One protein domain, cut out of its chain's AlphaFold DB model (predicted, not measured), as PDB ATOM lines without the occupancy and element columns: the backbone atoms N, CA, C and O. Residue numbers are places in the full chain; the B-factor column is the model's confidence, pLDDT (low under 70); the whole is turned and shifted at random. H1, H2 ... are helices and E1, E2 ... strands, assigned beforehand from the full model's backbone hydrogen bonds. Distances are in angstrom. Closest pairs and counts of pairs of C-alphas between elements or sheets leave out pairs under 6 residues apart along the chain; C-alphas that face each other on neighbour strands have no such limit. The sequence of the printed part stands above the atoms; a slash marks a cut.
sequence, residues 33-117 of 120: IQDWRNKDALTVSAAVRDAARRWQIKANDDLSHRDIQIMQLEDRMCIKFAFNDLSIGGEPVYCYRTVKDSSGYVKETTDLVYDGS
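AT A GLANCE: This is residues 33 to 117 of the 120 residues of an uncharacterized protein of Altererythrobacter xixiisoli (UniProt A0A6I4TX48). A twisted sheet of four strands has the helix H2 running slantwise over one face, and loops around residues 87 and 102 reach toward opposite ends of the long axis. The sheet, in the order E1 E2 E3 E4, is a meander, each strand the antiparallel neighbour of the one before; with H2 on one face it makes two layers. The printed part has 85 residues, under half of them in named elements, which run H1 H2 E1 E2 E3 E4, a mixed class. It is compact, with a radius of gyration of the C-alphas of 12.6 A, and spans 40 by 24 by 22 A.

HOW THE PARTS SIT: Start at the hairpin of E1, residues 67 to 72, and E2, residues 76 to 82, where N 69 and O 80 are 2.9 A apart. E2 forms a hairpin with E3, residues 93 to 97: find N 79 and O 94 at 2.8 A. Beyond E3 comes E4, residues 112 to 115, with N 95 and O 114 at 2.9 A. H2, residues 46 to 59, is over E2 and E3 at a height of 8.4 A; its closest C-alphas to E3 are Ala 51 and Tyr 94, 6.1 A. In H2 every O i to N i+4 pair is within hydrogen-bond range. H1, residues 41 to 44, only grazes the sheet and touches H2 only at the corner, C-alphas of Leu 42 and Arg 49 at 5.3 A.

IN THESE COORDINATES: Find C-alpha 41, where H1 begins, at (0.154, -1.472, 22.727). H2 runs 20.0 A from C-alpha 46 at (1.640, -5.020, 30.435). E1 measures 16.2 A, E2 18.6 A and E3 13.5 A; E4 ends at C-alpha 115, (16.665, 1.377, 31.709).

THE WHOLE: The C-alphas farthest apart, Ser 87 and Ser 102, are 41.4 A apart. The printed part has no cut, and the link E3 to E4 is long. Look for pLDDT under 70 at residues 33 to 40, 64, 84 to 90 and 105.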
ATOM      1  N   ILE A  33      14.587  -8.247  13.596       44.94
ATOM      2  CA  ILE A  33      13.961  -7.409  14.623       44.94
ATOM      3  C   ILE A  33      12.591  -7.009  14.063       44.94
ATOM      4  O   ILE A  33      12.520  -6.291  13.065       44.94
ATOM      5  N   GLN A  34      11.507  -7.567  14.603       46.91
ATOM      6  CA  GLN A  34      10.167  -7.119  14.237       46.91
ATOM      7  C   GLN A  34       9.954  -5.795  14.954       46.91
ATOM      8  O   GLN A  34       9.545  -5.765  16.107       46.91
ATOM      9  N   ASP A  35      10.321  -4.717  14.270       52.28
ATOM     10  CA  ASP A  35       9.942  -3.358  14.616       52.28
ATOM     11  C   ASP A  35       8.439  -3.220  14.365       52.28
ATOM     12  O   ASP A  35       7.997  -2.988  13.237       52.28
ATOM     13  N   TRP A  36       7.630  -3.484  15.392       56.38
ATOM     14  CA  TRP A  36       6.193  -3.270  15.301       56.38
ATOM     15  C   TRP A  36       5.818  -1.996  16.048       56.38
ATOM     16  O   TRP A  36       5.957  -1.913  17.270       56.38
ATOM     17  N   ARG A  37       5.330  -1.003  15.296       60.09
ATOM     18  CA  ARG A  37       4.684   0.187  15.850       60.09
ATOM     19  C   ARG A  37       3.226  -0.131  16.117       60.09
ATOM     20  O   ARG A  37       2.465  -0.378  15.181       60.09
ATOM     21  N   ASN A  38       2.828  -0.126  17.383       62.25
ATOM     22  CA  ASN A  38       1.440  -0.362  17.755       62.25
ATOM     23  C   ASN A  38       0.977   0.686  18.771       62.25
ATOM     24  O   ASN A  38       1.326   0.621  19.947       62.25
ATOM     25  N   LYS A  39       0.156   1.636  18.310       60.69
ATOM     26  CA  LYS A  39      -0.446   2.674  19.162       60.69
ATOM     27  C   LYS A  39      -1.376   2.086  20.228       60.69
ATOM     28  O   LYS A  39      -1.475   2.635  21.320       60.69
ATOM     29  N   ASP A  40      -1.960   0.919  19.966       67.00
ATOM     30  CA  ASP A  40      -2.818   0.211  20.917       67.00
ATOM     31  C   ASP A  40      -2.016  -0.608  21.937       67.00
ATOM     32  O   ASP A  40      -2.602  -1.165  22.869       67.00
ATOM     33  N   ALA A  41      -0.682  -0.677  21.827       70.00
ATOM     34  CA  ALA A  41       0.154  -1.472  22.727       70.00
ATOM     35  C   ALA A  41      -0.012  -1.073  24.202       70.00
ATOM     36  O   ALA A  41       0.015  -1.946  25.068       70.00
ATOM     37  N   LEU A  42      -0.286   0.203  24.503       71.06
ATOM     38  CA  LEU A  42      -0.625   0.650  25.863       71.06
ATOM     39  C   LEU A  42      -1.849  -0.080  26.439       71.06
ATOM     40  O   LEU A  42      -1.918  -0.347  27.639       71.06
ATOM     41  N   THR A  43      -2.817  -0.452  25.605       72.94
ATOM     42  CA  THR A  43      -4.040  -1.125  26.064       72.94
ATOM     43  C   THR A  43      -3.841  -2.629  26.252       72.94
ATOM     44  O   THR A  43      -4.418  -3.221  27.164       72.94
ATOM     45  N   VAL A  44      -2.952  -3.254  25.474       70.81
ATOM     46  CA  VAL A  44      -2.810  -4.721  25.436       70.81
ATOM     47  C   VAL A  44      -1.564  -5.266  26.140       70.81
ATOM     48  O   VAL A  44      -1.635  -6.354  26.709       70.81
ATOM     49  N   SER A  45      -0.459  -4.520  26.176       80.44
ATOM     50  CA  SER A  45       0.841  -4.970  26.692       80.44
ATOM     51  C   SER A  45       1.098  -4.449  28.111       80.44
ATOM     52  O   SER A  45       1.041  -3.249  28.393       80.44
ATOM     53  N   ALA A  46       1.366  -5.369  29.041       85.25
ATOM     54  CA  ALA A  46       1.640  -5.020  30.435       85.25
ATOM     55  C   ALA A  46       3.002  -4.332  30.607       85.25
ATOM     56  O   ALA A  46       3.120  -3.413  31.418       85.25
ATOM     57  N   ALA A  47       4.006  -4.738  29.830       88.12
ATOM     58  CA  ALA A  47       5.329  -4.131  29.836       88.12
ATOM     59  C   ALA A  47       5.289  -2.711  29.267       88.12
ATOM     60  O   ALA A  47       5.902  -1.818  29.842       88.12
ATOM     61  N   VAL A  48       4.514  -2.462  28.203       88.25
ATOM     62  CA  VAL A  48       4.349  -1.112  27.635       88.25
ATOM     63  C   VAL A  48       3.678  -0.171  28.634       88.25
ATOM     64  O   VAL A  48       4.134   0.960  28.802       88.25
ATOM     65  N   ARG A  49       2.657  -0.633  29.367       88.62
ATOM     66  CA  ARG A  49       2.060   0.161  30.459       88.62
ATOM     67  C   ARG A  49       3.044   0.456  31.580       88.62
ATOM     68  O   ARG A  49       3.060   1.574  32.090       88.62
ATOM     69  N   ASP A  50       3.841  -0.529  31.985       91.62
ATOM     70  CA  ASP A  50       4.847  -0.317  33.025       91.62
ATOM     71  C   ASP A  50       5.925   0.677  32.568       91.62
ATOM     72  O   ASP A  50       6.269   1.584  33.323       91.62
ATOM     73  N   ALA A  51       6.384   0.565  31.321       90.75
ATOM     74  CA  ALA A  51       7.353   1.472  30.717       90.75
ATOM     75  C   ALA A  51       6.822   2.914  30.682       90.75
ATOM     76  O   ALA A  51       7.497   3.838  31.138       90.75
ATOM     77  N   ALA A  52       5.574   3.100  30.237       89.38
ATOM     78  CA  ALA A  52       4.935   4.412  30.200       89.38
ATOM     79  C   ALA A  52       4.766   5.009  31.604       89.38
ATOM     80  O   ALA A  52       5.080   6.176  31.834       89.38
ATOM     81  N   ARG A  53       4.341   4.192  32.575       90.81
ATOM     82  CA  ARG A  53       4.219   4.605  33.980       90.81
ATOM     83  C   ARG A  53       5.565   5.049  34.558       90.81
ATOM     84  O   ARG A  53       5.617   6.052  35.266       90.81
ATOM     85  N   ARG A  54       6.650   4.315  34.289       90.69
ATOM     86  CA  ARG A  54       8.006   4.668  34.750       90.69
ATOM     87  C   ARG A  54       8.462   6.001  34.177       90.69
ATOM     88  O   ARG A  54       8.994   6.818  34.924       90.69
ATOM     89  N   TRP A  55       8.213   6.230  32.893       88.81
ATOM     90  CA  TRP A  55       8.528   7.507  32.271       88.81
ATOM     91  C   TRP A  55       7.717   8.655  32.865       88.81
ATOM     92  O   TRP A  55       8.307   9.654  33.260       88.81
ATOM     93  N   GLN A  56       6.400   8.493  33.021       88.12
ATOM     94  CA  GLN A  56       5.549   9.518  33.632       88.12
ATOM     95  C   GLN A  56       6.056   9.913  35.027       88.12
ATOM     96  O   GLN A  56       6.074  11.091  35.365       88.12
ATOM     97  N   ILE A  57       6.510   8.945  35.833       88.06
ATOM     98  CA  ILE A  57       7.092   9.216  37.157       88.06
ATOM     99  C   ILE A  57       8.420   9.983  37.044       88.06
ATOM    100  O   ILE A  57       8.692  10.845  37.875       88.06
ATOM    101  N   LYS A  58       9.255   9.663  36.049       87.25
ATOM    102  CA  LYS A  58      10.608  10.221  35.901       87.25
ATOM    103  C   LYS A  58      10.623  11.607  35.254       87.25
ATOM    104  O   LYS A  58      11.328  12.488  35.732       87.25
ATOM    105  N   ALA A  59       9.885  11.781  34.165       85.94
ATOM    106  CA  ALA A  59       9.918  12.973  33.324       85.94
ATOM    107  C   ALA A  59       8.693  13.881  33.507       85.94
ATOM    108  O   ALA A  59       8.702  15.006  33.017       85.94
ATOM    109  N   ASN A  60       7.646  13.408  34.199       85.94
ATOM    110  CA  ASN A  60       6.350  14.088  34.291       85.94
ATOM    111  C   ASN A  60       5.764  14.461  32.910       85.94
ATOM    112  O   ASN A  60       5.103  15.486  32.762       85.94
ATOM    113  N   ASP A  61       6.027  13.623  31.907       82.06
ATOM    114  CA  ASP A  61       5.653  13.826  30.505       82.06
ATOM    115  C   ASP A  61       4.677  12.739  30.042       82.06
ATOM    116  O   ASP A  61       4.868  11.557  30.346       82.06
ATOM    117  N   ASP A  62       3.659  13.156  29.286       76.00
ATOM    118  CA  ASP A  62       2.626  12.285  28.734       76.00
ATOM    119  C   ASP A  62       3.067  11.725  27.375       76.00
ATOM    120  O   ASP A  62       3.189  12.439  26.383       76.00
ATOM    121  N   LEU A  63       3.250  10.408  27.315       77.44
ATOM    122  CA  LEU A  63       3.703   9.689  26.124       77.44
ATOM    123  C   LEU A  63       2.595   9.408  25.097       77.44
ATOM    124  O   LEU A  63       2.870   8.757  24.090       77.44
ATOM    125  N   SER A  64       1.360   9.874  25.316       69.81
ATOM    126  CA  SER A  64       0.200   9.613  24.444       69.81
ATOM    127  C   SER A  64       0.388  10.026  22.977       69.81
ATOM    128  O   SER A  64      -0.243   9.459  22.085       69.81
ATOM    129  N   HIS A  65       1.275  10.987  22.713       73.81
ATOM    130  CA  HIS A  65       1.590  11.491  21.375       73.81
ATOM    131  C   HIS A  65       2.755  10.755  20.689       73.81
ATOM    132  O   HIS A  65       3.059  11.043  19.528       73.81
ATOM    133  N   ARG A  66       3.413   9.819  21.386       77.56
ATOM    134  CA  ARG A  66       4.605   9.111  20.903       77.56
ATOM    135  C   ARG A  66       4.253   7.780  20.259       77.56
ATOM    136  O   ARG A  66       3.319   7.093  20.674       77.56
ATOM    137  N   ASP A  67       5.043   7.392  19.267       79.56
ATOM    138  CA  ASP A  67       4.960   6.053  18.702       79.56
ATOM    139  C   ASP A  67       5.652   5.054  19.633       79.56
ATOM    140  O   ASP A  67       6.718   5.307  20.196       79.56
ATOM    141  N   ILE A  68       5.042   3.883  19.789       82.38
ATOM    142  CA  ILE A  68       5.572   2.811  20.628       82.38
ATOM    143  C   ILE A  68       6.259   1.814  19.714       82.38
ATOM    144  O   ILE A  68       5.595   1.090  18.971       82.38
ATOM    145  N   GLN A  69       7.582   1.776  19.783       83.19
ATOM    146  CA  GLN A  69       8.402   0.796  19.095       83.19
ATOM    147  C   GLN A  69       8.722  -0.349  20.056       83.19
ATOM    148  O   GLN A  69       9.313  -0.138  21.117       83.19
ATOM    149  N   ILE A  70       8.342  -1.569  19.680       82.44
ATOM    150  CA  ILE A  70       8.656  -2.781  20.440       82.44
ATOM    151  C   ILE A  70       9.677  -3.593  19.647       82.44
ATOM    152  O   ILE A  70       9.430  -3.952  18.501       82.44
ATOM    153  N   MET A  71      10.817  -3.892  20.263       82.38
ATOM    154  CA  MET A  71      11.878  -4.727  19.707       82.38
ATOM    155  C   MET A  71      11.984  -6.022  20.508       82.38
ATOM    156  O   MET A  71      12.292  -6.006  21.702       82.38
ATOM    157  N   GLN A  72      11.764  -7.155  19.849       79.06
ATOM    158  CA  GLN A  72      11.890  -8.476  20.460       79.06
ATOM    159  C   GLN A  72      13.294  -9.048  20.215       79.06
ATOM    160  O   GLN A  72      13.693  -9.250  19.069       79.06
ATOM    161  N   LEU A  73      14.025  -9.338  21.291       78.75
ATOM    162  CA  LEU A  73      15.300 -10.062  21.283       78.75
ATOM    163  C   LEU A  73      15.105 -11.471  21.866       78.75
ATOM    164  O   LEU A  73      14.006 -11.847  22.286       78.75
ATOM    165  N   GLU A  74      16.166 -12.281  21.871       77.94
ATOM    166  CA  GLU A  74      16.083 -13.673  22.330       77.94
ATOM    167  C   GLU A  74      15.783 -13.817  23.828       77.94
ATOM    168  O   GLU A  74      15.122 -14.786  24.215       77.94
ATOM    169  N   ASP A  75      16.281 -12.888  24.644       83.88
ATOM    170  CA  ASP A  75      16.239 -12.920  26.109       83.88
ATOM    171  C   ASP A  75      15.452 -11.754  26.731       83.88
ATOM    172  O   ASP A  75      15.142 -11.774  27.928       83.88
ATOM    173  N   ARG A  76      15.105 -10.745  25.927       86.25
ATOM    174  CA  ARG A  76      14.431  -9.529  26.379       86.25
ATOM    175  C   ARG A  76      13.553  -8.908  25.298       86.25
ATOM    176  O   ARG A  76      13.747  -9.125  24.107       86.25
ATOM    177  N   MET A  77      12.608  -8.089  25.729       87.94
ATOM    178  CA  MET A  77      11.780  -7.236  24.884       87.94
ATOM    179  C   MET A  77      12.055  -5.790  25.270       87.94
ATOM    180  O   MET A  77      11.957  -5.447  26.444       87.94
ATOM    181  N   CYS A  78      12.398  -4.951  24.303       87.50
ATOM    182  CA  CYS A  78      12.670  -3.536  24.513       87.50
ATOM    183  C   CYS A  78      11.523  -2.688  23.973       87.50
ATOM    184  O   CYS A  78      11.045  -2.913  22.867       87.50
ATOM    185  N   ILE A  79      11.099  -1.707  24.759       89.75
ATOM    186  CA  ILE A  79      10.042  -0.755  24.437       89.75
ATOM    187  C   ILE A  79      10.683   0.618  24.366       89.75
ATOM    188  O   ILE A  79      11.307   1.061  25.331       89.75
ATOM    189  N   LYS A  80      10.526   1.280  23.228       88.00
ATOM    190  CA  LYS A  80      11.003   2.632  22.977       88.00
ATOM    191  C   LYS A  80       9.816   3.536  22.669       88.00
ATOM    192  O   LYS A  80       8.988   3.193  21.827       88.00
ATOM    193  N   PHE A  81       9.754   4.688  23.329       85.88
ATOM    194  CA  PHE A  81       8.771   5.724  23.012       85.88
ATOM    195  C   PHE A  81       9.398   6.738  22.056       85.88
ATOM    196  O   PHE A  81      10.086   7.669  22.480       85.88
ATOM    197  N   ALA A  82       9.203   6.492  20.765       79.00
ATOM    198  CA  ALA A  82       9.819   7.236  19.683       79.00
ATOM    199  C   ALA A  82       8.990   8.458  19.284       79.00
ATOM    200  O   ALA A  82       7.759   8.469  19.385       79.00
ATOM    201  N   PHE A  83       9.670   9.487  18.794       75.94
ATOM    202  CA  PHE A  83       8.994  10.602  18.150       75.94
ATOM    203  C   PHE A  83       8.494  10.205  16.749       75.94
ATOM    204  O   PHE A  83       9.058   9.339  16.074       75.94
ATOM    205  N   ASN A  84       7.390  10.823  16.317       68.81
ATOM    206  CA  ASN A  84       6.851  10.622  14.964       68.81
ATOM    207  C   ASN A  84       7.662  11.385  13.916       68.81
ATOM    208  O   ASN A  84       7.740  10.970  12.760       68.81
ATOM    209  N   ASP A  85       8.241  12.508  14.324       63.44
ATOM    210  CA  ASP A  85       9.236  13.238  13.567       63.44
ATOM    211  C   ASP A  85      10.636  12.710  13.909       63.44
ATOM    212  O   ASP A  85      10.854  12.075  14.938       63.44
ATOM    213  N   LEU A  86      11.608  12.943  13.023       57.12
ATOM    214  CA  LEU A  86      13.021  12.579  13.220       57.12
ATOM    215  C   LEU A  86      13.695  13.452  14.304       57.12
ATOM    216  O   LEU A  86      14.858  13.837  14.172       57.12
ATOM    217  N   SER A  87      12.946  13.825  15.340       58.81
ATOM    218  CA  SER A  87      13.383  14.683  16.426       58.81
ATOM    219  C   SER A  87      14.537  14.045  17.183       58.81
ATOM    220  O   SER A  87      14.471  12.903  17.632       58.81
ATOM    221  N   ILE A  88      15.603  14.823  17.345       51.06
ATOM    222  CA  ILE A  88      16.767  14.459  18.144       51.06
ATOM    223  C   ILE A  88      16.456  14.878  19.582       51.06
ATOM    224  O   ILE A  88      16.691  16.013  19.986       51.06
ATOM    225  N   GLY A  89      15.863  13.967  20.341       57.72
ATOM    226  CA  GLY A  89      15.643  14.082  21.780       57.72
ATOM    227  C   GLY A  89      15.697  12.684  22.382       57.72
ATOM    228  O   GLY A  89      15.416  11.719  21.676       57.72
ATOM    229  N   GLY A  90      16.108  12.534  23.643       67.56
ATOM    230  CA  GLY A  90      16.293  11.194  24.199       67.56
ATOM    231  C   GLY A  90      14.962  10.453  24.327       67.56
ATOM    232  O   GLY A  90      14.083  10.780  25.123       67.56
ATOM    233  N   GLU A  91      14.815   9.460  23.464       81.62
ATOM    234  CA  GLU A  91      13.677   8.560  23.403       81.62
ATOM    235  C   GLU A  91      13.900   7.463  24.447       81.62
ATOM    236  O   GLU A  91      14.838   6.672  24.302       81.62
ATOM    237  N   PRO A  92      13.088   7.397  25.515       87.81
ATOM    238  CA  PRO A  92      13.332   6.448  26.585       87.81
ATOM    239  C   PRO A  92      13.158   5.017  26.086       87.81
ATOM    240  O   PRO A  92      12.172   4.689  25.418       87.81
ATOM    241  N   VAL A  93      14.115   4.165  26.456       90.19
ATOM    242  CA  VAL A  93      14.099   2.733  26.154       90.19
ATOM    243  C   VAL A  93      14.038   1.932  27.448       90.19
ATOM    244  O   VAL A  93      14.883   2.094  28.323       90.19
ATOM    245  N   TYR A  94      13.083   1.015  27.547       91.88
ATOM    246  CA  TYR A  94      12.939   0.090  28.669       91.88
ATOM    247  C   TYR A  94      12.971  -1.341  28.153       91.88
ATOM    248  O   TYR A  94      12.124  -1.713  27.341       91.88
ATOM    249  N   CYS A  95      13.921  -2.158  28.613       91.75
ATOM    250  CA  CYS A  95      13.948  -3.576  28.258       91.75
ATOM    251  C   CYS A  95      13.551  -4.458  29.432       91.75
ATOM    252  O   CYS A  95      14.056  -4.318  30.546       91.75
ATOM    253  N   TYR A  96      12.696  -5.423  29.132       91.69
ATOM    254  CA  TYR A  96      12.117  -6.371  30.062       91.69
ATOM    255  C   TYR A  96      12.574  -7.776  29.721       91.69
ATOM    256  O   TYR A  96      12.682  -8.128  28.545       91.69
ATOM    257  N   ARG A  97      12.817  -8.600  30.738       90.12
ATOM    258  CA  ARG A  97      13.127 -10.014  30.539       90.12
ATOM    259  C   ARG A  97      11.980 -10.690  29.794       90.12
ATOM    260  O   ARG A  97      10.810 -10.445  30.083       90.12
ATOM    261  N   THR A  98      12.300 -11.593  28.880       84.31
ATOM    262  CA  THR A  98      11.293 -12.447  28.245       84.31
ATOM    263  C   THR A  98      11.432 -13.869  28.737       84.31
ATOM    264  O   THR A  98      12.542 -14.395  28.814       84.31
ATOM    265  N   VAL A  99      10.308 -14.506  29.053       81.50
ATOM    266  CA  VAL A  99      10.288 -15.912  29.467       81.50
ATOM    267  C   VAL A  99       9.668 -16.718  28.343       81.50
ATOM    268  O   VAL A  99       8.543 -16.443  27.934       81.50
ATOM    269  N   LYS A 100      10.405 -17.703  27.831       77.81
ATOM    270  CA  LYS A 100       9.889 -18.641  26.833       77.81
ATOM    271  C   LYS A 100       9.148 -19.771  27.537       77.81
ATOM    272  O   LYS A 100       9.629 -20.279  28.551       77.81
ATOM    273  N   ASP A 101       7.987 -20.152  27.022       76.31
ATOM    274  CA  ASP A 101       7.330 -21.385  27.450       76.31
ATOM    275  C   ASP A 101       7.961 -22.620  26.781       76.31
ATOM    276  O   ASP A 101       8.845 -22.516  25.925       76.31
ATOM    277  N   SER A 102       7.514 -23.814  27.177       73.38
ATOM    278  CA  SER A 102       7.978 -25.087  26.605       73.38
ATOM    279  C   SER A 102       7.667 -25.244  25.111       73.38
ATOM    280  O   SER A 102       8.211 -26.139  24.470       73.38
ATOM    281  N   SER A 103       6.807 -24.387  24.559       73.56
ATOM    282  CA  SER A 103       6.444 -24.340  23.141       73.56
ATOM    283  C   SER A 103       7.235 -23.272  22.371       73.56
ATOM    284  O   SER A 103       7.027 -23.101  21.171       73.56
ATOM    285  N   GLY A 104       8.157 -22.564  23.036       70.19
ATOM    286  CA  GLY A 104       9.001 -21.531  22.440       70.19
ATOM    287  C   GLY A 104       8.330 -20.164  22.287       70.19
ATOM    288  O   GLY A 104       8.958 -19.255  21.740       70.19
ATOM    289  N   TYR A 105       7.098 -19.982  22.781       67.81
ATOM    290  CA  TYR A 105       6.424 -18.685  22.743       67.81
ATOM    291  C   TYR A 105       6.966 -17.765  23.823       67.81
ATOM    292  O   TYR A 105       7.214 -18.172  24.960       67.81
ATOM    293  N   VAL A 106       7.112 -16.492  23.466       72.19
ATOM    294  CA  VAL A 106       7.548 -15.460  24.396       72.19
ATOM    295  C   VAL A 106       6.357 -14.981  25.215       72.19
ATOM    296  O   VAL A 106       5.383 -14.440  24.682       72.19
ATOM    297  N   LYS A 107       6.467 -15.152  26.532       74.94
ATOM    298  CA  LYS A 107       5.587 -14.537  27.514       74.94
ATOM    299  C   LYS A 107       6.166 -13.194  27.943       74.94
ATOM    300  O   LYS A 107       7.325 -13.092  28.354       74.94
ATOM    301  N   GLU A 108       5.315 -12.183  27.874       75.56
ATOM    302  CA  GLU A 108       5.603 -10.846  28.369       75.56
ATOM    303  C   GLU A 108       5.818 -10.839  29.894       75.56
ATOM    304  O   GLU A 108       5.133 -11.548  30.641       75.56
ATOM    305  N   THR A 109       6.757 -10.013  30.362       83.12
ATOM    306  CA  THR A 109       6.999  -9.761  31.787       83.12
ATOM    307  C   THR A 109       7.156  -8.266  32.058       83.12
ATOM    308  O   THR A 109       7.353  -7.481  31.137       83.12
ATOM    309  N   THR A 110       7.105  -7.881  33.335       88.44
ATOM    310  CA  THR A 110       7.446  -6.530  33.812       88.44
ATOM    311  C   THR A 110       8.755  -6.518  34.618       88.44
ATOM    312  O   THR A 110       8.992  -5.596  35.398       88.44
ATOM    313  N   ASP A 111       9.597  -7.548  34.463       91.56
ATOM    314  CA  ASP A 111      10.926  -7.624  35.085       91.56
ATOM    315  C   ASP A 111      11.923  -6.791  34.270       91.56
ATOM    316  O   ASP A 111      12.386  -7.217  33.209       91.56
ATOM    317  N   LEU A 112      12.183  -5.564  34.724       91.69
ATOM    318  CA  LEU A 112      13.039  -4.606  34.029       91.69
ATOM    319  C   LEU A 112      14.511  -5.032  34.131       91.69
ATOM    320  O   LEU A 112      15.061  -5.128  35.225       91.69
ATOM    321  N   VAL A 113      15.159  -5.233  32.984       93.81
ATOM    322  CA  VAL A 113      16.578  -5.622  32.887       93.81
ATOM    323  C   VAL A 113      17.473  -4.502  32.361       93.81
ATOM    324  O   VAL A 113      18.690  -4.578  32.507       93.81
ATOM    325  N   TYR A 114      16.893  -3.474  31.737       90.50
ATOM    326  CA  TYR A 114      17.626  -2.302  31.270       90.50
ATOM    327  C   TYR A 114      16.731  -1.063  31.244       90.50
ATOM    328  O   TYR A 114      15.599  -1.122  30.759       90.50
ATOM    329  N   ASP A 115      17.275   0.051  31.733       90.25
ATOM    330  CA  ASP A 115      16.665   1.377  31.709       90.25
ATOM    331  C   ASP A 115      17.587   2.344  30.949       90.25
ATOM    332  O   ASP A 115      18.598   2.812  31.474       90.25
ATOM    333  N   GLY A 116      17.240   2.608  29.693       85.56
ATOM    334  CA  GLY A 116      17.887   3.576  28.809       85.56
ATOM    335  C   GLY A 116      17.155   4.915  28.769       85.56
ATOM    336  O   GLY A 116      17.207   5.600  27.756       85.56
ATOM    337  N   SER A 117      16.422   5.288  29.824       78.56
ATOM    338  CA  SER A 117      15.689   6.562  29.900       78.56
ATOM    339  C   SER A 117      16.529   7.727  30.436       78.56
ATOM    340  O   SER A 117      15.981   8.724  30.912       78.56
TER     341      SER A 117